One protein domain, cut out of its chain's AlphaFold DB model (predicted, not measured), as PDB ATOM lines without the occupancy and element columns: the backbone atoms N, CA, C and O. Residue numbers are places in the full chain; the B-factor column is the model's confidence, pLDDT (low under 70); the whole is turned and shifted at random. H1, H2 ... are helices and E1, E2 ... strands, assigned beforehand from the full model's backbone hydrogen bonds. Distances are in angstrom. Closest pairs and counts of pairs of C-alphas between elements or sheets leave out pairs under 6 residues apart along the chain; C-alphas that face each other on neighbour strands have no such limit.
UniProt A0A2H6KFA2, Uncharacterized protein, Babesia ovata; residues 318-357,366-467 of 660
ATOM      1  N   CYS A 318     -41.097  31.114  33.743       92.00
ATOM      2  CA  CYS A 318     -42.057  31.335  34.820       92.00
ATOM      3  C   CYS A 318     -41.851  32.756  35.359       92.00
ATOM      4  O   CYS A 318     -40.899  33.001  36.101       92.00
ATOM      5  N   ASP A 319     -42.711  33.694  34.960       90.19
ATOM      6  CA  ASP A 319     -42.585  35.119  35.299       90.19
ATOM      7  C   ASP A 319     -43.507  35.499  36.471       90.19
ATOM      8  O   ASP A 319     -44.656  35.912  36.298       90.19
ATOM      9  N   ILE A 320     -43.005  35.306  37.695       86.44
ATOM     10  CA  ILE A 320     -43.749  35.543  38.941       86.44
ATOM     11  C   ILE A 320     -44.074  37.036  39.095       86.44
ATOM     12  O   ILE A 320     -45.164  37.376  39.554       86.44
ATOM     13  N   SER A 321     -43.172  37.923  38.660       83.81
ATOM     14  CA  SER A 321     -43.372  39.380  38.662       83.81
ATOM     15  C   SER A 321     -44.618  39.775  37.859       83.81
ATOM     16  O   SER A 321     -45.548  40.368  38.406       83.81
ATOM     17  N   SER A 322     -44.704  39.333  36.600       80.56
ATOM     18  CA  SER A 322     -45.855  39.593  35.724       80.56
ATOM     19  C   SER A 322     -47.161  38.993  36.266       80.56
ATOM     20  O   SER A 322     -48.245  39.558  36.098       80.56
ATOM     21  N   MET A 323     -47.087  37.833  36.927       75.94
ATOM     22  CA  MET A 323     -48.255  37.205  37.552       75.94
ATOM     23  C   MET A 323     -48.757  37.980  38.780       75.94
ATOM     24  O   MET A 323     -49.971  38.113  38.957       75.94
ATOM     25  N   LEU A 324     -47.848  38.514  39.604       75.69
ATOM     26  CA  LEU A 324     -48.175  39.319  40.785       75.69
ATOM     27  C   LEU A 324     -48.928  40.600  40.412       75.69
ATOM     28  O   LEU A 324     -49.937  40.916  41.048       75.69
ATOM     29  N   GLU A 325     -48.492  41.293  39.359       72.25
ATOM     30  CA  GLU A 325     -49.159  42.494  38.843       72.25
ATOM     31  C   GLU A 325     -50.593  42.196  38.393       72.25
ATOM     32  O   GLU A 325     -51.546  42.814  38.878       72.25
ATOM     33  N   ARG A 326     -50.770  41.181  37.532       70.56
ATOM     34  CA  ARG A 326     -52.089  40.755  37.028       70.56
ATOM     35  C   ARG A 326     -53.048  40.361  38.156       70.56
ATOM     36  O   ARG A 326     -54.242  40.639  38.072       70.56
ATOM     37  N   ARG A 327     -52.538  39.732  39.222       63.28
ATOM     38  CA  ARG A 327     -53.316  39.287  40.395       63.28
ATOM     39  C   ARG A 327     -53.497  40.367  41.471       63.28
ATOM     40  O   ARG A 327     -54.138  40.083  42.484       63.28
ATOM     41  N   ARG A 328     -52.959  41.583  41.282       61.66
ATOM     42  CA  ARG A 328     -52.915  42.668  42.290       61.66
ATOM     43  C   ARG A 328     -52.346  42.206  43.638       61.66
ATOM     44  O   ARG A 328     -52.898  42.527  44.687       61.66
ATOM     45  N   ALA A 329     -51.269  41.420  43.598       60.44
ATOM     46  CA  ALA A 329     -50.627  40.851  44.782       60.44
ATOM     47  C   ALA A 329     -51.569  40.015  45.683       60.44
ATOM     48  O   ALA A 329     -51.407  40.002  46.902       60.44
ATOM     49  N   ASN A 330     -52.532  39.293  45.095       55.25
ATOM     50  CA  ASN A 330     -53.238  38.200  45.769       55.25
ATOM     51  C   ASN A 330     -52.508  36.862  45.527       55.25
ATOM     52  O   ASN A 330     -52.098  36.611  44.387       55.25
ATOM     53  N   PRO A 331     -52.357  35.993  46.545       57.09
ATOM     54  CA  PRO A 331     -51.756  34.675  46.366       57.09
ATOM     55  C   PRO A 331     -52.608  33.744  45.486       57.09
ATOM     56  O   PRO A 331     -53.834  33.851  45.444       57.09
ATOM     57  N   ILE A 332     -51.940  32.815  44.792       54.06
ATOM     58  CA  ILE A 332     -52.554  31.693  44.065       54.06
ATOM     59  C   ILE A 332     -52.240  30.408  44.839       54.06
ATOM     60  O   ILE A 332     -51.084  30.191  45.209       54.06
ATOM     61  N   ASN A 333     -53.246  29.558  45.054       51.47
ATOM     62  CA  ASN A 333     -53.076  28.275  45.737       51.47
ATOM     63  C   ASN A 333     -52.458  27.231  44.797       51.47
ATOM     64  O   ASN A 333     -52.933  27.024  43.681       51.47
ATOM     65  N   GLY A 334     -51.424  26.533  45.270       59.44
ATOM     66  CA  GLY A 334     -50.674  25.566  44.467       59.44
ATOM     67  C   GLY A 334     -49.592  26.205  43.580       59.44
ATOM     68  O   GLY A 334     -49.158  27.330  43.834       59.44
ATOM     69  N   PRO A 335     -49.081  25.474  42.572       70.38
ATOM     70  CA  PRO A 335     -48.025  25.976  41.706       70.38
ATOM     71  C   PRO A 335     -48.546  27.064  40.761       70.38
ATOM     72  O   PRO A 335     -49.484  26.854  39.999       70.38
ATOM     73  N   TRP A 336     -47.880  28.215  40.781       78.38
ATOM     74  CA  TRP A 336     -48.097  29.341  39.869       78.38
ATOM     75  C   TRP A 336     -47.626  29.010  38.451       78.38
ATOM     76  O   TRP A 336     -48.149  29.531  37.473       78.38
ATOM     77  N   CYS A 337     -46.626  28.140  38.346       84.31
ATOM     78  CA  CYS A 337     -46.067  27.653  37.098       84.31
ATOM     79  C   CYS A 337     -45.725  26.173  37.289       84.31
ATOM     80  O   CYS A 337     -45.147  25.811  38.318       84.31
ATOM     81  N   SER A 338     -46.087  25.324  36.328       86.44
ATOM     82  CA  SER A 338     -45.709  23.906  36.307       86.44
ATOM     83  C   SER A 338     -44.977  23.618  35.003       86.44
ATOM     84  O   SER A 338     -45.507  23.892  33.931       86.44
ATOM     85  N   VAL A 339     -43.748  23.116  35.096       90.44
ATOM     86  CA  VAL A 339     -42.851  22.901  33.953       90.44
ATOM     87  C   VAL A 339     -42.224  21.521  34.052       90.44
ATOM     88  O   VAL A 339     -41.810  21.106  35.133       90.44
ATOM     89  N   VAL A 340     -42.105  20.834  32.921       92.31
ATOM     90  CA  VAL A 340     -41.287  19.627  32.794       92.31
ATOM     91  C   VAL A 340     -39.979  20.013  32.107       92.31
ATOM     92  O   VAL A 340     -39.998  20.525  30.993       92.31
ATOM     93  N   LEU A 341     -38.832  19.763  32.740       93.75
ATOM     94  CA  LEU A 341     -37.547  19.840  32.045       93.75
ATOM     95  C   LEU A 341     -37.151  18.466  31.510       93.75
ATOM     96  O   LEU A 341     -37.038  17.486  32.252       93.75
ATOM     97  N   HIS A 342     -36.875  18.432  30.211       92.25
ATOM     98  CA  HIS A 342     -36.300  17.303  29.490       92.25
ATOM     99  C   HIS A 342     -34.827  17.577  29.114       92.25
ATOM    100  O   HIS A 342     -34.397  18.736  29.142       92.25
ATOM    101  N   PRO A 343     -34.035  16.560  28.731       93.94
ATOM    102  CA  PRO A 343     -32.647  16.760  28.319       93.94
ATOM    103  C   PRO A 343     -32.528  17.809  27.200       93.94
ATOM    104  O   PRO A 343     -33.236  17.746  26.192       93.94
ATOM    105  N   GLY A 344     -31.666  18.809  27.401       92.38
ATOM    106  CA  GLY A 344     -31.453  19.948  26.498       92.38
ATOM    107  C   GLY A 344     -32.316  21.189  26.769       92.38
ATOM    108  O   GLY A 344     -32.078  22.222  26.145       92.38
ATOM    109  N   SER A 345     -33.292  21.124  27.679       94.56
ATOM    110  CA  SER A 345     -34.190  22.251  27.979       94.56
ATOM    111  C   SER A 345     -33.664  23.197  29.071       94.56
ATOM    112  O   SER A 345     -32.761  22.864  29.844       94.56
ATOM    113  N   THR A 346     -34.220  24.411  29.122       96.62
ATOM    114  CA  THR A 346     -33.900  25.451  30.113       96.62
ATOM    115  C   THR A 346     -35.170  26.101  30.661       96.62
ATOM    116  O   THR A 346     -36.049  26.508  29.902       96.62
ATOM    117  N   LEU A 347     -35.237  26.251  31.983       96.44
ATOM    118  CA  LEU A 347     -36.243  27.029  32.702       96.44
ATOM    119  C   LEU A 347     -35.617  28.335  33.202       96.44
ATOM    120  O   LEU A 347     -34.608  28.312  33.901       96.44
ATOM    121  N   THR A 348     -36.246  29.464  32.892       96.38
ATOM    122  CA  THR A 348     -35.967  30.765  33.510       96.38
ATOM    123  C   THR A 348     -37.080  31.092  34.504       96.38
ATOM    124  O   THR A 348     -38.246  31.148  34.119       96.38
ATOM    125  N   ILE A 349     -36.743  31.316  35.771       94.56
ATOM    126  CA  ILE A 349     -37.680  31.809  36.787       94.56
ATOM    127  C   ILE A 349     -37.348  33.275  37.045       94.56
ATOM    128  O   ILE A 349     -36.216  33.595  37.410       94.56
ATOM    129  N   ARG A 350     -38.338  34.150  36.859       92.88
ATOM    130  CA  ARG A 350     -38.251  35.579  37.170       92.88
ATOM    131  C   ARG A 350     -39.129  35.907  38.360       92.88
ATOM    132  O   ARG A 350     -40.264  35.444  38.426       92.88
ATOM    133  N   PHE A 351     -38.611  36.701  39.282       88.81
ATOM    134  CA  PHE A 351     -39.286  37.075  40.516       88.81
ATOM    135  C   PHE A 351     -38.864  38.476  40.973       88.81
ATOM    136  O   PHE A 351     -37.754  38.907  40.664       88.81
ATOM    137  N   PRO A 352     -39.718  39.205  41.711       84.00
ATOM    138  CA  PRO A 352     -39.375  40.546  42.156       84.00
ATOM    139  C   PRO A 352     -38.389  40.507  43.331       84.00
ATOM    140  O   PRO A 352     -38.378  39.573  44.140       84.00
ATOM    141  N   ILE A 353     -37.571  41.555  43.413       78.94
ATOM    142  CA  ILE A 353     -36.509  41.745  44.406       78.94
ATOM    143  C   ILE A 353     -36.877  42.850  45.401       78.94
ATOM    144  O   ILE A 353     -37.756  43.665  45.135       78.94
ATOM    145  N   ALA A 354     -36.222  42.846  46.563       62.72
ATOM    146  CA  ALA A 354     -36.470  43.816  47.630       62.72
ATOM    147  C   ALA A 354     -35.919  45.215  47.296       62.72
ATOM    148  O   ALA A 354     -36.643  46.195  47.430       62.72
ATOM    149  N   ASP A 355     -34.672  45.291  46.826       50.94
ATOM    150  CA  ASP A 355     -33.985  46.544  46.500       50.94
ATOM    151  C   ASP A 355     -33.508  46.552  45.051       50.94
ATOM    152  O   ASP A 355     -32.935  45.578  44.559       50.94
ATOM    153  N   GLY A 356     -33.696  47.691  44.392       40.06
ATOM    154  CA  GLY A 356     -33.214  47.928  43.043       40.06
ATOM    155  C   GLY A 356     -33.313  49.398  42.666       40.06
ATOM    156  O   GLY A 356     -34.329  49.824  42.125       40.06
ATOM    157  N   ASP A 357     -32.222  50.144  42.865       39.47
ATOM    158  CA  ASP A 357     -31.945  51.401  42.153       39.47
ATOM    159  C   ASP A 357     -31.738  51.102  40.653       39.47
ATOM    160  O   ASP A 357     -30.637  51.187  40.101       39.47
ATOM    161  N   LEU A 366     -42.091  48.966  43.819       49.88
ATOM    162  CA  LEU A 366     -41.479  48.798  45.139       49.88
ATOM    163  C   LEU A 366     -42.351  47.888  46.016       49.88
ATOM    164  O   LEU A 366     -43.467  48.249  46.406       49.88
ATOM    165  N   LEU A 367     -41.823  46.713  46.359       56.78
ATOM    166  CA  LEU A 367     -42.365  45.898  47.441       56.78
ATOM    167  C   LEU A 367     -42.212  46.666  48.770       56.78
ATOM    168  O   LEU A 367     -41.233  47.387  48.943       56.78
ATOM    169  N   PRO A 368     -43.144  46.524  49.733       55.66
ATOM    170  CA  PRO A 368     -43.043  47.191  51.031       55.66
ATOM    171  C   PRO A 368     -41.953  46.539  51.904       55.66
ATOM    172  O   PRO A 368     -42.248  45.713  52.769       55.66
ATOM    173  N   THR A 369     -40.697  46.905  51.661       54.56
ATOM    174  CA  THR A 369     -39.487  46.329  52.270       54.56
ATOM    175  C   THR A 369     -39.360  46.575  53.769       54.56
ATOM    176  O   THR A 369     -38.890  45.693  54.482       54.56
ATOM    177  N   ASP A 370     -39.882  47.691  54.290       58.41
ATOM    178  CA  ASP A 370     -39.804  48.065  55.718       58.41
ATOM    179  C   ASP A 370     -40.351  47.006  56.703       58.41
ATOM    180  O   ASP A 370     -40.117  47.086  57.912       58.41
ATOM    181  N   LYS A 371     -41.161  46.051  56.221       58.09
ATOM    182  CA  LYS A 371     -41.851  45.036  57.043       58.09
ATOM    183  C   LYS A 371     -41.755  43.608  56.503       58.09
ATOM    184  O   LYS A 371     -42.320  42.697  57.120       58.09
ATOM    185  N   PHE A 372     -41.105  43.410  55.357       67.06
ATOM    186  CA  PHE A 372     -41.098  42.125  54.669       67.06
ATOM    187  C   PHE A 372     -39.760  41.830  53.983       67.06
ATOM    188  O   PHE A 372     -39.253  42.636  53.207       67.06
ATOM    189  N   GLU A 373     -39.240  40.631  54.224       73.69
ATOM    190  CA  GLU A 373     -38.058  40.076  53.568       73.69
ATOM    191  C   GLU A 373     -38.478  39.234  52.357       73.69
ATOM    192  O   GLU A 373     -39.435  38.455  52.416       73.69
ATOM    193  N   VAL A 374     -37.740  39.365  51.255       78.69
ATOM    194  CA  VAL A 374     -37.914  38.531  50.060       78.69
ATOM    195  C   VAL A 374     -36.965  37.339  50.136       78.69
ATOM    196  O   VAL A 374     -35.762  37.512  50.323       78.69
ATOM    197  N   GLU A 375     -37.484  36.127  49.944       85.12
ATOM    198  CA  GLU A 375     -36.668  34.913  49.928       85.12
ATOM    199  C   GLU A 375     -37.034  33.987  48.760       85.12
ATOM    200  O   GLU A 375     -38.207  33.703  48.519       85.12
ATOM    201  N   PHE A 376     -36.010  33.483  48.069       87.25
ATOM    202  CA  PHE A 376     -36.116  32.448  47.042       87.25
ATOM    203  C   PHE A 376     -35.372  31.181  47.495       87.25
ATOM    204  O   PHE A 376     -34.235  31.272  47.968       87.25
ATOM    205  N   LEU A 377     -36.012  30.014  47.361       87.81
ATOM    206  CA  LEU A 377     -35.508  28.705  47.792       87.81
ATOM    207  C   LEU A 377     -35.813  27.600  46.756       87.81
ATOM    208  O   LEU A 377     -36.899  27.621  46.172       87.81
ATOM    209  N   PRO A 378     -34.939  26.587  46.591       88.31
ATOM    210  CA  PRO A 378     -33.564  26.538  47.097       88.31
ATOM    211  C   PRO A 378     -32.677  27.603  46.426       88.31
ATOM    212  O   PRO A 378     -33.030  28.155  45.383       88.31
ATOM    213  N   LYS A 379     -31.540  27.936  47.052       87.94
ATOM    214  CA  LYS A 379     -30.594  28.956  46.548       87.94
ATOM    215  C   LYS A 379     -29.544  28.383  45.589       87.94
ATOM    216  O   LYS A 379     -28.880  29.143  44.898       87.94
ATOM    217  N   ASP A 380     -29.409  27.062  45.549       89.81
ATOM    218  CA  ASP A 380     -28.501  26.300  44.695       89.81
ATOM    219  C   ASP A 380     -29.046  24.865  44.500       89.81
ATOM    220  O   ASP A 380     -30.172  24.568  44.896       89.81
ATOM    221  N   LEU A 381     -28.257  23.976  43.879       91.12
ATOM    222  CA  LEU A 381     -28.586  22.554  43.680       91.12
ATOM    223  C   LEU A 381     -27.924  21.614  44.707       91.12
ATOM    224  O   LEU A 381     -27.752  20.429  44.429       91.12
ATOM    225  N   THR A 382     -27.499  22.093  45.881       91.06
ATOM    226  CA  THR A 382     -27.000  21.196  46.943       91.06
ATOM    227  C   THR A 382     -28.142  20.405  47.580       91.06
ATOM    228  O   THR A 382     -28.002  19.202  47.845       91.06
ATOM    229  N   THR A 383     -29.292  21.058  47.745       90.50
ATOM    230  CA  THR A 383     -30.563  20.472  48.163       90.50
ATOM    231  C   THR A 383     -31.616  20.635  47.072       90.50
ATOM    232  O   THR A 383     -31.564  21.531  46.231       90.50
ATOM    233  N   LEU A 384     -32.587  19.732  47.084       90.19
ATOM    234  CA  LEU A 384     -33.810  19.819  46.309       90.19
ATOM    235  C   LEU A 384     -34.971  19.883  47.291       90.19
ATOM    236  O   LEU A 384     -34.954  19.229  48.333       90.19
ATOM    237  N   ARG A 385     -35.989  20.669  46.964       87.38
ATOM    238  CA  ARG A 385     -37.167  20.838  47.810       87.38
ATOM    239  C   ARG A 385     -38.326  20.050  47.217       87.38
ATOM    240  O   ARG A 385     -38.682  20.273  46.061       87.38
ATOM    241  N   GLN A 386     -38.913  19.147  47.993       81.50
ATOM    242  CA  GLN A 386     -40.035  18.299  47.574       81.50
ATOM    243  C   GLN A 386     -41.201  18.392  48.566       81.50
ATOM    244  O   GLN A 386     -41.067  18.973  49.647       81.50
ATOM    245  N   LEU A 387     -42.369  17.874  48.178       71.94
ATOM    246  CA  LEU A 387     -43.492  17.713  49.105       71.94
ATOM    247  C   LEU A 387     -43.200  16.535  50.036       71.94
ATOM    248  O   LEU A 387     -42.727  15.495  49.584       71.94
ATOM    249  N   LYS A 388     -43.482  16.709  51.330       63.38
ATOM    250  CA  LYS A 388     -43.159  15.714  52.362       63.38
ATOM    251  C   LYS A 388     -44.000  14.434  52.257       63.38
ATOM    252  O   LYS A 388     -43.552  13.360  52.650       63.38
ATOM    253  N   THR A 389     -45.216  14.534  51.726       53.78
ATOM    254  CA  THR A 389     -46.038  13.383  51.327       53.78
ATOM    255  C   THR A 389     -46.727  13.685  49.996       53.78
ATOM    256  O   THR A 389     -46.853  14.852  49.621       53.78
ATOM    257  N   ALA A 390     -47.200  12.652  49.290       45.12
ATOM    258  CA  ALA A 390     -47.897  12.799  48.007       45.12
ATOM    259  C   ALA A 390     -49.142  13.711  48.082       45.12
ATOM    260  O   ALA A 390     -49.488  14.368  47.102       45.12
ATOM    261  N   TYR A 391     -49.769  13.785  49.262       46.25
ATOM    262  CA  TYR A 391     -51.006  14.523  49.513       46.25
ATOM    263  C   TYR A 391     -50.812  15.780  50.368       46.25
ATOM    264  O   TYR A 391     -51.793  16.466  50.645       46.25
ATOM    265  N   ASP A 392     -49.577  16.106  50.770       43.75
ATOM    266  CA  ASP A 392     -49.311  17.289  51.589       43.75
ATOM    267  C   ASP A 392     -49.272  18.571  50.758       43.75
ATOM    268  O   ASP A 392     -48.714  18.636  49.657       43.75
ATOM    269  N   PHE A 393     -49.860  19.623  51.313       51.44
ATOM    270  CA  PHE A 393     -49.830  20.966  50.760       51.44
ATOM    271  C   PHE A 393     -49.145  21.849  51.804       51.44
ATOM    272  O   PHE A 393     -49.400  21.743  53.000       51.44
ATOM    273  N   ASP A 394     -48.248  22.711  51.341       53.91
ATOM    274  CA  ASP A 394     -47.482  23.671  52.137       53.91
ATOM    275  C   ASP A 394     -46.414  23.142  53.119       53.91
ATOM    276  O   ASP A 394     -45.528  23.928  53.487       53.91
ATOM    277  N   VAL A 395     -46.381  21.838  53.432       55.97
ATOM    278  CA  VAL A 395     -45.253  21.179  54.121       55.97
ATOM    279  C   VAL A 395     -44.241  20.629  53.111       55.97
ATOM    280  O   VAL A 395     -44.491  19.670  52.379       55.97
ATOM    281  N   TYR A 396     -43.054  21.232  53.107       71.56
ATOM    282  CA  TYR A 396     -41.937  20.841  52.251       71.56
ATOM    283  C   TYR A 396     -40.799  20.281  53.088       71.56
ATOM    284  O   TYR A 396     -40.550  20.752  54.200       71.56
ATOM    285  N   GLU A 397     -40.060  19.352  52.503       79.00
ATOM    286  CA  GLU A 397     -38.761  18.922  53.002       79.00
ATOM    287  C   GLU A 397     -37.662  19.261  51.993       79.00
ATOM    288  O   GLU A 397     -37.903  19.364  50.786       79.00
ATOM    289  N   GLU A 398     -36.452  19.465  52.507       86.12
ATOM    290  CA  GLU A 398     -35.247  19.637  51.703       86.12
ATOM    291  C   GLU A 398     -34.433  18.346  51.791       86.12
ATOM    292  O   GLU A 398     -33.963  17.961  52.861       86.12
ATOM    293  N   ILE A 399     -34.302  17.668  50.653       88.25
ATOM    294  CA  ILE A 399     -33.540  16.433  50.479       88.25
ATOM    295  C   ILE A 399     -32.221  16.764  49.779       88.25
ATOM    296  O   ILE A 399     -32.162  17.664  48.939       88.25
ATOM    297  N   SER A 400     -31.131  16.070  50.106       90.56
ATOM    298  CA  SER A 400     -29.860  16.346  49.428       90.56
ATOM    299  C   SER A 400     -29.918  15.895  47.961       90.56
ATOM    300  O   SER A 400     -30.470  14.840  47.641       90.56
ATOM    301  N   TYR A 401     -29.321  16.660  47.039       91.00
ATOM    302  CA  TYR A 401     -29.372  16.346  45.599       91.00
ATOM    303  C   TYR A 401     -28.905  14.916  45.291       91.00
ATOM    304  O   TYR A 401     -29.499  14.212  44.481       91.00
ATOM    305  N   ASN A 402     -27.854  14.463  45.982       89.19
ATOM    306  CA  ASN A 402     -27.251  13.142  45.785       89.19
ATOM    307  C   ASN A 402     -28.048  11.993  46.428       89.19
ATOM    308  O   ASN A 402     -27.678  10.832  46.246       89.19
ATOM    309  N   GLU A 403     -29.087  12.293  47.199       88.62
ATOM    310  CA  GLU A 403     -29.984  11.325  47.830       88.62
ATOM    311  C   GLU A 403     -31.243  11.127  46.982       88.62
ATOM    312  O   GLU A 403     -31.619   9.985  46.730       88.62
ATOM    313  N   ALA A 404     -31.801  12.213  46.436       89.81
ATOM    314  CA  ALA A 404     -32.910  12.165  45.484       89.81
ATOM    315  C   ALA A 404     -32.481  11.719  44.072       89.81
ATOM    316  O   ALA A 404     -33.125  10.860  43.469       89.81
ATOM    317  N   LEU A 405     -31.393  12.276  43.528       93.38
ATOM    318  CA  LEU A 405     -30.978  12.088  42.132       93.38
ATOM    319  C   LEU A 405     -29.627  11.365  41.991       93.38
ATOM    320  O   LEU A 405     -28.779  11.325  42.890       93.38
ATOM    321  N   ALA A 406     -29.436  10.767  40.817       92.25
ATOM    322  CA  ALA A 406     -28.198  10.165  40.341       92.25
ATOM    323  C   ALA A 406     -27.824  10.770  38.978       92.25
ATOM    324  O   ALA A 406     -28.677  10.873  38.100       92.25
ATOM    325  N   GLY A 407     -26.555  11.147  38.801       89.69
ATOM    326  CA  GLY A 407     -26.093  11.952  37.664       89.69
ATOM    327  C   GLY A 407     -25.830  13.410  38.053       89.69
ATOM    328  O   GLY A 407     -25.963  13.777  39.218       89.69
ATOM    329  N   ASP A 408     -25.403  14.221  37.087       88.62
ATOM    330  CA  ASP A 408     -25.016  15.633  37.255       88.62
ATOM    331  C   ASP A 408     -25.482  16.500  36.065       88.62
ATOM    332  O   ASP A 408     -24.823  17.457  35.649       88.62
ATOM    333  N   ALA A 409     -26.629  16.132  35.482       93.69
ATOM    334  CA  ALA A 409     -27.187  16.756  34.283       93.69
ATOM    335  C   ALA A 409     -27.877  18.112  34.521       93.69
ATOM    336  O   ALA A 409     -28.203  18.797  33.553       93.69
ATOM    337  N   LEU A 410     -28.109  18.509  35.777       95.75
ATOM    338  CA  LEU A 410     -28.750  19.783  36.120       95.75
ATOM    339  C   LEU A 410     -27.712  20.842  36.504       95.75
ATOM    340  O   LEU A 410     -26.846  20.596  37.340       95.75
ATOM    341  N   GLU A 411     -27.852  22.038  35.940       95.94
ATOM    342  CA  GLU A 411     -27.047  23.220  36.259       95.94
ATOM    343  C   GLU A 411     -27.963  24.402  36.585       95.94
ATOM    344  O   GLU A 411     -28.825  24.762  35.784       95.94
ATOM    345  N   MET A 412     -27.758  25.033  37.741       94.62
ATOM    346  CA  MET A 412     -28.492  26.223  38.167       94.62
ATOM    347  C   MET A 412     -27.566  27.437  38.129       94.62
ATOM    348  O   MET A 412     -26.633  27.558  38.920       94.62
ATOM    349  N   ASN A 413     -27.837  28.345  37.201       93.69
ATOM    350  CA  ASN A 413     -27.156  29.619  37.084       93.69
ATOM    351  C   ASN A 413     -27.880  30.668  37.941       93.69
ATOM    352  O   ASN A 413     -28.990  31.102  37.628       93.69
ATOM    353  N   VAL A 414     -27.201  31.079  39.014       90.81
ATOM    354  CA  VAL A 414     -27.657  32.076  39.997       90.81
ATOM    355  C   VAL A 414     -26.983  33.442  39.827       90.81
ATOM    356  O   VAL A 414     -27.156  34.327  40.659       90.81
ATOM    357  N   SER A 415     -26.226  33.656  38.744       90.56
ATOM    358  CA  SER A 415     -25.482  34.909  38.517       90.56
ATOM    359  C   SER A 415     -26.364  36.149  38.350       90.56
ATOM    360  O   SER A 415     -25.860  37.259  38.492       90.56
ATOM    361  N   GLN A 416     -27.654  35.972  38.042       89.69
ATOM    362  CA  GLN A 416     -28.656  37.043  37.953       89.69
ATOM    363  C   GLN A 416     -29.702  36.979  39.082       89.69
ATOM    364  O   GLN A 416     -30.715  37.674  39.044       89.69
ATOM    365  N   MET A 417     -29.468  36.162  40.118       87.38
ATOM    366  CA  MET A 417     -30.432  35.950  41.204       87.38
ATOM    367  C   MET A 417     -30.690  37.233  42.009       87.38
ATOM    368  O   MET A 417     -31.810  37.457  42.462       87.38
ATOM    369  N   ALA A 418     -29.682  38.103  42.133       84.81
ATOM    370  CA  ALA A 418     -29.813  39.424  42.755       84.81
ATOM    371  C   ALA A 418     -30.651  40.408  41.913       84.81
ATOM    372  O   ALA A 418     -31.203  41.357  42.455       84.81
ATOM    373  N   GLN A 419     -30.771  40.165  40.605       86.12
ATOM    374  CA  GLN A 419     -31.626  40.887  39.660       86.12
ATOM    375  C   GLN A 419     -33.005  40.218  39.498       86.12
ATOM    376  O   GLN A 419     -33.801  40.645  38.667       86.12
ATOM    377  N   GLY A 420     -33.292  39.163  40.270       87.88
ATOM    378  CA  GLY A 420     -34.568  38.453  40.220       87.88
ATOM    379  C   GLY A 420     -34.681  37.399  39.118       87.88
ATOM    380  O   GLY A 420     -35.793  36.976  38.820       87.88
ATOM    381  N   GLU A 421     -33.576  36.961  38.498       92.94
ATOM    382  CA  GLU A 421     -33.591  35.927  37.452       92.94
ATOM    383  C   GLU A 421     -32.701  34.724  37.812       92.94
ATOM    384  O   GLU A 421     -31.500  34.841  38.048       92.94
ATOM    385  N   VAL A 422     -33.293  33.529  37.809       94.44
ATOM    386  CA  VAL A 422     -32.603  32.243  37.998       94.44
ATOM    387  C   VAL A 422     -32.826  31.380  36.764       94.44
ATOM    388  O   VAL A 422     -33.948  31.284  36.265       94.44
ATOM    389  N   LYS A 423     -31.771  30.716  36.277       96.06
ATOM    390  CA  LYS A 423     -31.864  29.779  35.147       96.06
ATOM    391  C   LYS A 423     -31.458  28.381  35.567       96.06
ATOM    392  O   LYS A 423     -30.374  28.196  36.108       96.06
ATOM    393  N   LEU A 424     -32.303  27.403  35.274       96.69
ATOM    394  CA  LEU A 424     -32.020  25.987  35.455       96.69
ATOM    395  C   LEU A 424     -31.943  25.318  34.084       96.69
ATOM    396  O   LEU A 424     -32.910  25.342  33.324       96.69
ATOM    397  N   LYS A 425     -30.796  24.723  33.776       97.25
ATOM    398  CA  LYS A 425     -30.516  24.023  32.523       97.25
ATOM    399  C   LYS A 425     -30.405  22.524  32.778       97.25
ATOM    400  O   LYS A 425     -29.741  22.103  33.723       97.25
ATOM    401  N   TYR A 426     -31.007  21.730  31.899       96.06
ATOM    402  CA  TYR A 426     -30.810  20.287  31.828       96.06
ATOM    403  C   TYR A 426     -29.918  19.981  30.619       96.06
ATOM    404  O   TYR A 426     -30.308  20.182  29.469       96.06
ATOM    405  N   HIS A 427     -28.692  19.530  30.867       95.25
ATOM    406  CA  HIS A 427     -27.736  19.136  29.832       95.25
ATOM    407  C   HIS A 427     -28.162  17.833  29.146       95.25
ATOM    408  O   HIS A 427     -28.537  16.872  29.813       95.25
ATOM    409  N   ALA A 428     -28.128  17.807  27.809       92.94
ATOM    410  CA  ALA A 428     -28.558  16.651  27.014       92.94
ATOM    411  C   ALA A 428     -27.507  15.531  26.943       92.94
ATOM    412  O   ALA A 428     -27.847  14.383  26.688       92.94
ATOM    413  N   ASP A 429     -26.243  15.877  27.181       91.25
ATOM    414  CA  ASP A 429     -25.047  15.037  27.117       91.25
ATOM    415  C   ASP A 429     -24.708  14.353  28.454       91.25
ATOM    416  O   ASP A 429     -23.604  13.840  28.625       91.25
ATOM    417  N   LYS A 430     -25.642  14.343  29.416       92.50
ATOM    418  CA  LYS A 430     -25.441  13.776  30.755       92.50
ATOM    419  C   LYS A 430     -26.633  12.929  31.218       92.50
ATOM    420  O   LYS A 430     -27.778  13.342  31.034       92.50
ATOM    421  N   PRO A 431     -26.399  11.777  31.871       92.94
ATOM    422  CA  PRO A 431     -27.474  10.952  32.408       92.94
ATOM    423  C   PRO A 431     -28.081  11.565  33.680       92.94
ATOM    424  O   PRO A 431     -27.382  12.194  34.478       92.94
ATOM    425  N   LEU A 432     -29.376  11.318  33.897       94.56
ATOM    426  CA  LEU A 432     -30.085  11.687  35.122       94.56
ATOM    427  C   LEU A 432     -31.137  10.628  35.473       94.56
ATOM    428  O   LEU A 432     -31.983  10.298  34.643       94.56
ATOM    429  N   ALA A 433     -31.106  10.130  36.705       93.62
ATOM    430  CA  ALA A 433     -32.074   9.172  37.232       93.62
ATOM    431  C   ALA A 433     -32.529   9.554  38.648       93.62
ATOM    432  O   ALA A 433     -31.799  10.200  39.401       93.62
ATOM    433  N   LEU A 434     -33.741   9.137  39.012       92.44
ATOM    434  CA  LEU A 434     -34.343   9.352  40.329       92.44
ATOM    435  C   LEU A 434     -34.131   8.114  41.200       92.44
ATOM    436  O   LEU A 434     -34.539   7.019  40.820       92.44
ATOM    437  N   LYS A 435     -33.509   8.284  42.368       88.50
ATOM    438  CA  LYS A 435     -33.184   7.186  43.293       88.50
ATOM    439  C   LYS A 435     -34.381   6.692  44.103       88.50
ATOM    440  O   LYS A 435     -34.351   5.563  44.587       88.50
ATOM    441  N   GLY A 436     -35.389   7.544  44.264       79.38
ATOM    442  CA  GLY A 436     -36.630   7.295  44.989       79.38
ATOM    443  C   GLY A 436     -37.435   8.589  45.143       79.38
ATOM    444  O   GLY A 436     -36.949   9.664  44.799       79.38
ATOM    445  N   GLY A 437     -38.657   8.484  45.664       77.56
ATOM    446  CA  GLY A 437     -39.576   9.620  45.780       77.56
ATOM    447  C   GLY A 437     -40.244   9.970  44.449       77.56
ATOM    448  O   GLY A 437     -40.453   9.101  43.602       77.56
ATOM    449  N   HIS A 438     -40.595  11.243  44.268       81.00
ATOM    450  CA  HIS A 438     -41.240  11.727  43.051       81.00
ATOM    451  C   HIS A 438     -40.254  12.448  42.124       81.00
ATOM    452  O   HIS A 438     -39.287  13.055  42.570       81.00
ATOM    453  N   ASN A 439     -40.535  12.462  40.820       86.19
ATOM    454  CA  ASN A 439     -39.707  13.148  39.822       86.19
ATOM    455  C   ASN A 439     -39.928  14.674  39.767       86.19
ATOM    456  O   ASN A 439     -39.619  15.284  38.743       86.19
ATOM    457  N   TYR A 440     -40.488  15.287  40.814       87.94
ATOM    458  CA  TYR A 440     -40.809  16.711  40.838       87.94
ATOM    459  C   TYR A 440     -40.304  17.414  42.098       87.94
ATOM    460  O   TYR A 440     -40.355  16.884  43.205       87.94
ATOM    461  N   PHE A 441     -39.865  18.651  41.904       90.81
ATOM    462  CA  PHE A 441     -39.247  19.518  42.895       90.81
ATOM    463  C   PHE A 441     -39.864  20.917  42.815       90.81
ATOM    464  O   PHE A 441     -40.538  21.267  41.847       90.81
ATOM    465  N   MET A 442     -39.690  21.707  43.867       88.62
ATOM    466  CA  MET A 442     -40.474  22.915  44.105       88.62
ATOM    467  C   MET A 442     -39.550  24.096  44.386       88.62
ATOM    468  O   MET A 442     -38.891  24.133  45.421       88.62
ATOM    469  N   TYR A 443     -39.545  25.084  43.496       90.50
ATOM    470  CA  TYR A 443     -38.923  26.378  43.773       90.50
ATOM    471  C   TYR A 443     -39.968  27.292  44.405       90.50
ATOM    472  O   TYR A 443     -41.105  27.363  43.938       90.50
ATOM    473  N   GLN A 444     -39.601  27.980  45.478       86.75
ATOM    474  CA  GLN A 444     -40.480  28.880  46.210       86.75
ATOM    475  C   GLN A 444     -39.876  30.279  46.251       86.75
ATOM    476  O   GLN A 444     -38.768  30.462  46.744       86.75
ATOM    477  N   TRP A 445     -40.663  31.266  45.835       87.44
ATOM    478  CA  TRP A 445     -40.468  32.667  46.187       87.44
ATOM    479  C   TRP A 445     -41.470  33.043  47.285       87.44
ATOM    480  O   TRP A 445     -42.641  32.649  47.223       87.44
ATOM    481  N   ARG A 446     -41.038  33.782  48.308       81.38
ATOM    482  CA  ARG A 446     -41.916  34.273  49.378       81.38
ATOM    483  C   ARG A 446     -41.592  35.689  49.827       81.38
ATOM    484  O   ARG A 446     -40.437  36.107  49.822       81.38
ATOM    485  N   LEU A 447     -42.638  36.372  50.284       78.19
ATOM    486  CA  LEU A 447     -42.580  37.657  50.970       78.19
ATOM    487  C   LEU A 447     -42.892  37.428  52.456       78.19
ATOM    488  O   LEU A 447     -44.054  37.440  52.875       78.19
ATOM    489  N   LYS A 448     -41.847  37.153  53.232       72.00
ATOM    490  CA  LYS A 448     -41.908  36.794  54.653       72.00
ATOM    491  C   LYS A 448     -42.004  38.052  55.511       72.00
ATOM    492  O   LYS A 448     -41.332  39.032  55.214       72.00
ATOM    493  N   SER A 449     -42.805  38.063  56.577       67.62
ATOM    494  CA  SER A 449     -42.799  39.212  57.498       67.62
ATOM    495  C   SER A 449     -41.535  39.233  58.363       67.62
ATOM    496  O   SER A 449     -41.049  38.187  58.792       67.62
ATOM    497  N   THR A 450     -41.029  40.428  58.674       67.44
ATOM    498  CA  THR A 450     -39.953  40.603  59.667       67.44
ATOM    499  C   THR A 450     -40.393  40.222  61.086       67.44
ATOM    500  O   THR A 450     -39.547  39.956  61.938       67.44
ATOM    501  N   ASN A 451     -41.704  40.133  61.348       63.19
ATOM    502  CA  ASN A 451     -42.240  39.508  62.553       63.19
ATOM    503  C   ASN A 451     -42.497  38.009  62.312       63.19
ATOM    504  O   ASN A 451     -43.360  37.653  61.513       63.19
ATOM    505  N   GLY A 452     -41.788  37.139  63.040       54.69
ATOM    506  CA  GLY A 452     -41.892  35.680  62.906       54.69
ATOM    507  C   GLY A 452     -43.258  35.085  63.272       54.69
ATOM    508  O   GLY A 452     -43.566  33.988  62.812       54.69
ATOM    509  N   ASP A 453     -44.086  35.808  64.033       52.00
ATOM    510  CA  ASP A 453     -45.450  35.389  64.390       52.00
ATOM    511  C   ASP A 453     -46.489  35.703  63.290       52.00
ATOM    512  O   ASP A 453     -47.660  35.341  63.410       52.00
ATOM    513  N   VAL A 454     -46.089  36.400  62.217       55.19
ATOM    514  CA  VAL A 454     -46.966  36.772  61.098       55.19
ATOM    515  C   VAL A 454     -46.660  35.873  59.892       55.19
ATOM    516  O   VAL A 454     -45.516  35.854  59.435       55.19
ATOM    517  N   PRO A 455     -47.651  35.144  59.340       58.06
ATOM    518  CA  PRO A 455     -47.427  34.256  58.200       58.06
ATOM    519  C   PRO A 455     -46.959  35.010  56.945       58.06
ATOM    520  O   PRO A 455     -47.248  36.197  56.773       58.06
ATOM    521  N   ASP A 456     -46.258  34.295  56.055       59.72
ATOM    522  CA  ASP A 456     -45.781  34.809  54.763       59.72
ATOM    523  C   ASP A 456     -46.930  35.512  54.011       59.72
ATOM    524  O   ASP A 456     -47.972  34.912  53.742       59.72
ATOM    525  N   LYS A 457     -46.751  36.793  53.656       64.50
ATOM    526  CA  LYS A 457     -47.802  37.598  53.006       64.50
ATOM    527  C   LYS A 457     -48.104  37.094  51.596       64.50
ATOM    528  O   LYS A 457     -49.238  37.184  51.133       64.50
ATOM    529  N   LEU A 458     -47.071  36.615  50.905       70.88
ATOM    530  CA  LEU A 458     -47.163  36.041  49.571       70.88
ATOM    531  C   LEU A 458     -46.244  34.837  49.440       70.88
ATOM    532  O   LEU A 458     -45.108  34.851  49.918       70.88
ATOM    533  N   ARG A 459     -46.738  33.839  48.713       76.25
ATOM    534  CA  ARG A 459     -46.028  32.624  48.338       76.25
ATOM    535  C   ARG A 459     -46.288  32.353  46.862       76.25
ATOM    536  O   ARG A 459     -47.442  32.243  46.456       76.25
ATOM    537  N   ALA A 460     -45.221  32.232  46.084       80.56
ATOM    538  CA  ALA A 460     -45.264  31.754  44.711       80.56
ATOM    539  C   ALA A 460     -44.446  30.466  44.602       80.56
ATOM    540  O   ALA A 460     -43.309  30.398  45.070       80.56
ATOM    541  N   ILE A 461     -45.049  29.434  44.019       83.31
ATOM    542  CA  ILE A 461     -44.466  28.094  43.896       83.31
ATOM    543  C   ILE A 461     -44.316  27.778  42.411       83.31
ATOM    544  O   ILE A 461     -45.282  27.876  41.657       83.31
ATOM    545  N   VAL A 462     -43.128  27.359  41.993       88.94
ATOM    546  CA  VAL A 462     -42.872  26.798  40.665       88.94
ATOM    547  C   VAL A 462     -42.637  25.301  40.836       88.94
ATOM    548  O   VAL A 462     -41.653  24.891  41.454       88.94
ATOM    549  N   LYS A 463     -43.550  24.489  40.296       88.81
ATOM    550  CA  LYS A 463     -43.393  23.037  40.223       88.81
ATOM    551  C   LYS A 463     -42.519  22.706  39.020       88.81
ATOM    552  O   LYS A 463     -42.861  23.034  37.886       88.81
ATOM    553  N   LEU A 464     -41.417  22.024  39.279       92.06
ATOM    554  CA  LEU A 464     -40.519  21.501  38.269       92.06
ATOM    555  C   LEU A 464     -40.567  19.976  38.283       92.06
ATOM    556  O   LEU A 464     -40.087  19.365  39.230       92.06
ATOM    557  N   SER A 465     -41.056  19.367  37.214       92.88
ATOM    558  CA  SER A 465     -40.942  17.928  36.979       92.88
ATOM    559  C   SER A 465     -39.748  17.638  36.065       92.88
ATOM    560  O   SER A 465     -39.404  18.439  35.199       92.88
ATOM    561  N   LEU A 466     -39.082  16.502  36.259       94.00
ATOM    562  CA  LEU A 466     -37.910  16.096  35.483       94.00
ATOM    563  C   LEU A 466     -38.233  14.874  34.626       94.00
ATOM    564  O   LEU A 466     -38.788  13.890  35.122       94.00
ATOM    565  N   ALA A 467     -37.833  14.921  33.356       93.88
ATOM    566  CA  ALA A 467     -37.835  13.765  32.473       93.88
ATOM    567  C   ALA A 467     -36.498  13.025  32.596       93.88
ATOM    568  O   ALA A 467     -35.459  13.487  32.122       93.88
TER     569      ALA A 467
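This is residues 318 to 357 and 366 to 467 of the 660 residues of an uncharacterized protein of Babesia ovata (UniProt A0A2H6KFA2). Two sheets, the larger E1 E11 E10 E3 and the smaller E2 E8 E7, are partly face to face like the two sides of a sandwich, and they come closest where E1 meets E2 and E8. At one end the small pair E6 and E9 caps the gap between them; the hairpin E4 and E5 packs beside the start of E10, and H1 sits near the other end by E2 and E11. The printed part has 142 residues, with elements in the order H1 E1 E2 E3 E4 E5 H2 E6 E7 E8 E9 E10 E11, and is mostly strand. The larger sheet is mixed, the others antiparallel. The whole is compact, with a radius of gyration of the C-alphas of 15.5 A and spans of 45 by 34 by 25 A.

In the larger sheet, E10 is residues 440 to 449, 28.1 A long, from C-alpha 440 at (-40.809, 16.711, 40.838); E11 is 458 to 466, 26.1 A, ending at C-alpha 466 at (-37.910, 16.096, 35.483). E1 is 337 to 341, 12.6 A, and E3 is 372 to 377, 16.1 A. In the second sheet E2 is 346 to 350, E7 410 to 416, 17.4 A, and E8 421 to 426, 16.9 A. E4 is 383 to 387, E5 396 to 400, E6 405 to 407 and E9 432 to 434. H1 is 320 to 326, 10.0 A, from (-43.749, 35.543, 38.941); H2 is 401 to 404.

The sheet E1 E11 E10 E3 is twisted. E10 and E11, a hairpin, are antiparallel, with N 443 and O 462 2.9 A apart. E3 is antiparallel to E10, with N 375 and O 446 at 3.0 A, and E1 is parallel to E11, with N 339 and O 463 at 2.9 A. E8 is antiparallel to E2, with N 347 and O 424 at 2.8 A, and to E7, its hairpin partner, with N 413 and O 423 at 2.8 A. The closest C-alphas of E1 and E2, Leu 341 and Leu 347, are 7.3 A apart; E2 and E11 are only just apart, at 8.2 A. In the hairpin E4 and E5, N 384 and O 399 are 2.8 A apart; the closest C-alphas of E4 and E10, Gln 386 and Phe 441, are 4.9 A apart. E6 is antiparallel to E9, with N 406 and O 433 at 2.8 A, and runs on into E7 at 94 degrees. H1 is on the larger sheet at a height of 9.0 A, and only grazes E2 E8 E7. Every O i to N i+4 pair of H1 is within hydrogen-bond range; H2 is too short for one, and its one O i to N i+3 pair is not within range.

The C-alphas farthest apart, of Asp 429 and Asp 453, are 47.1 A apart. Residues 358 to 365 are not printed, with 10.3 A between C-alphas 357 and 366; of the links printed whole, none is long. The mean pLDDT of the printed part is 79.6, and it is under 70 at residues 327 to 334, 354 to 357, 366 to 372, 388 to 395 and 449 to 457.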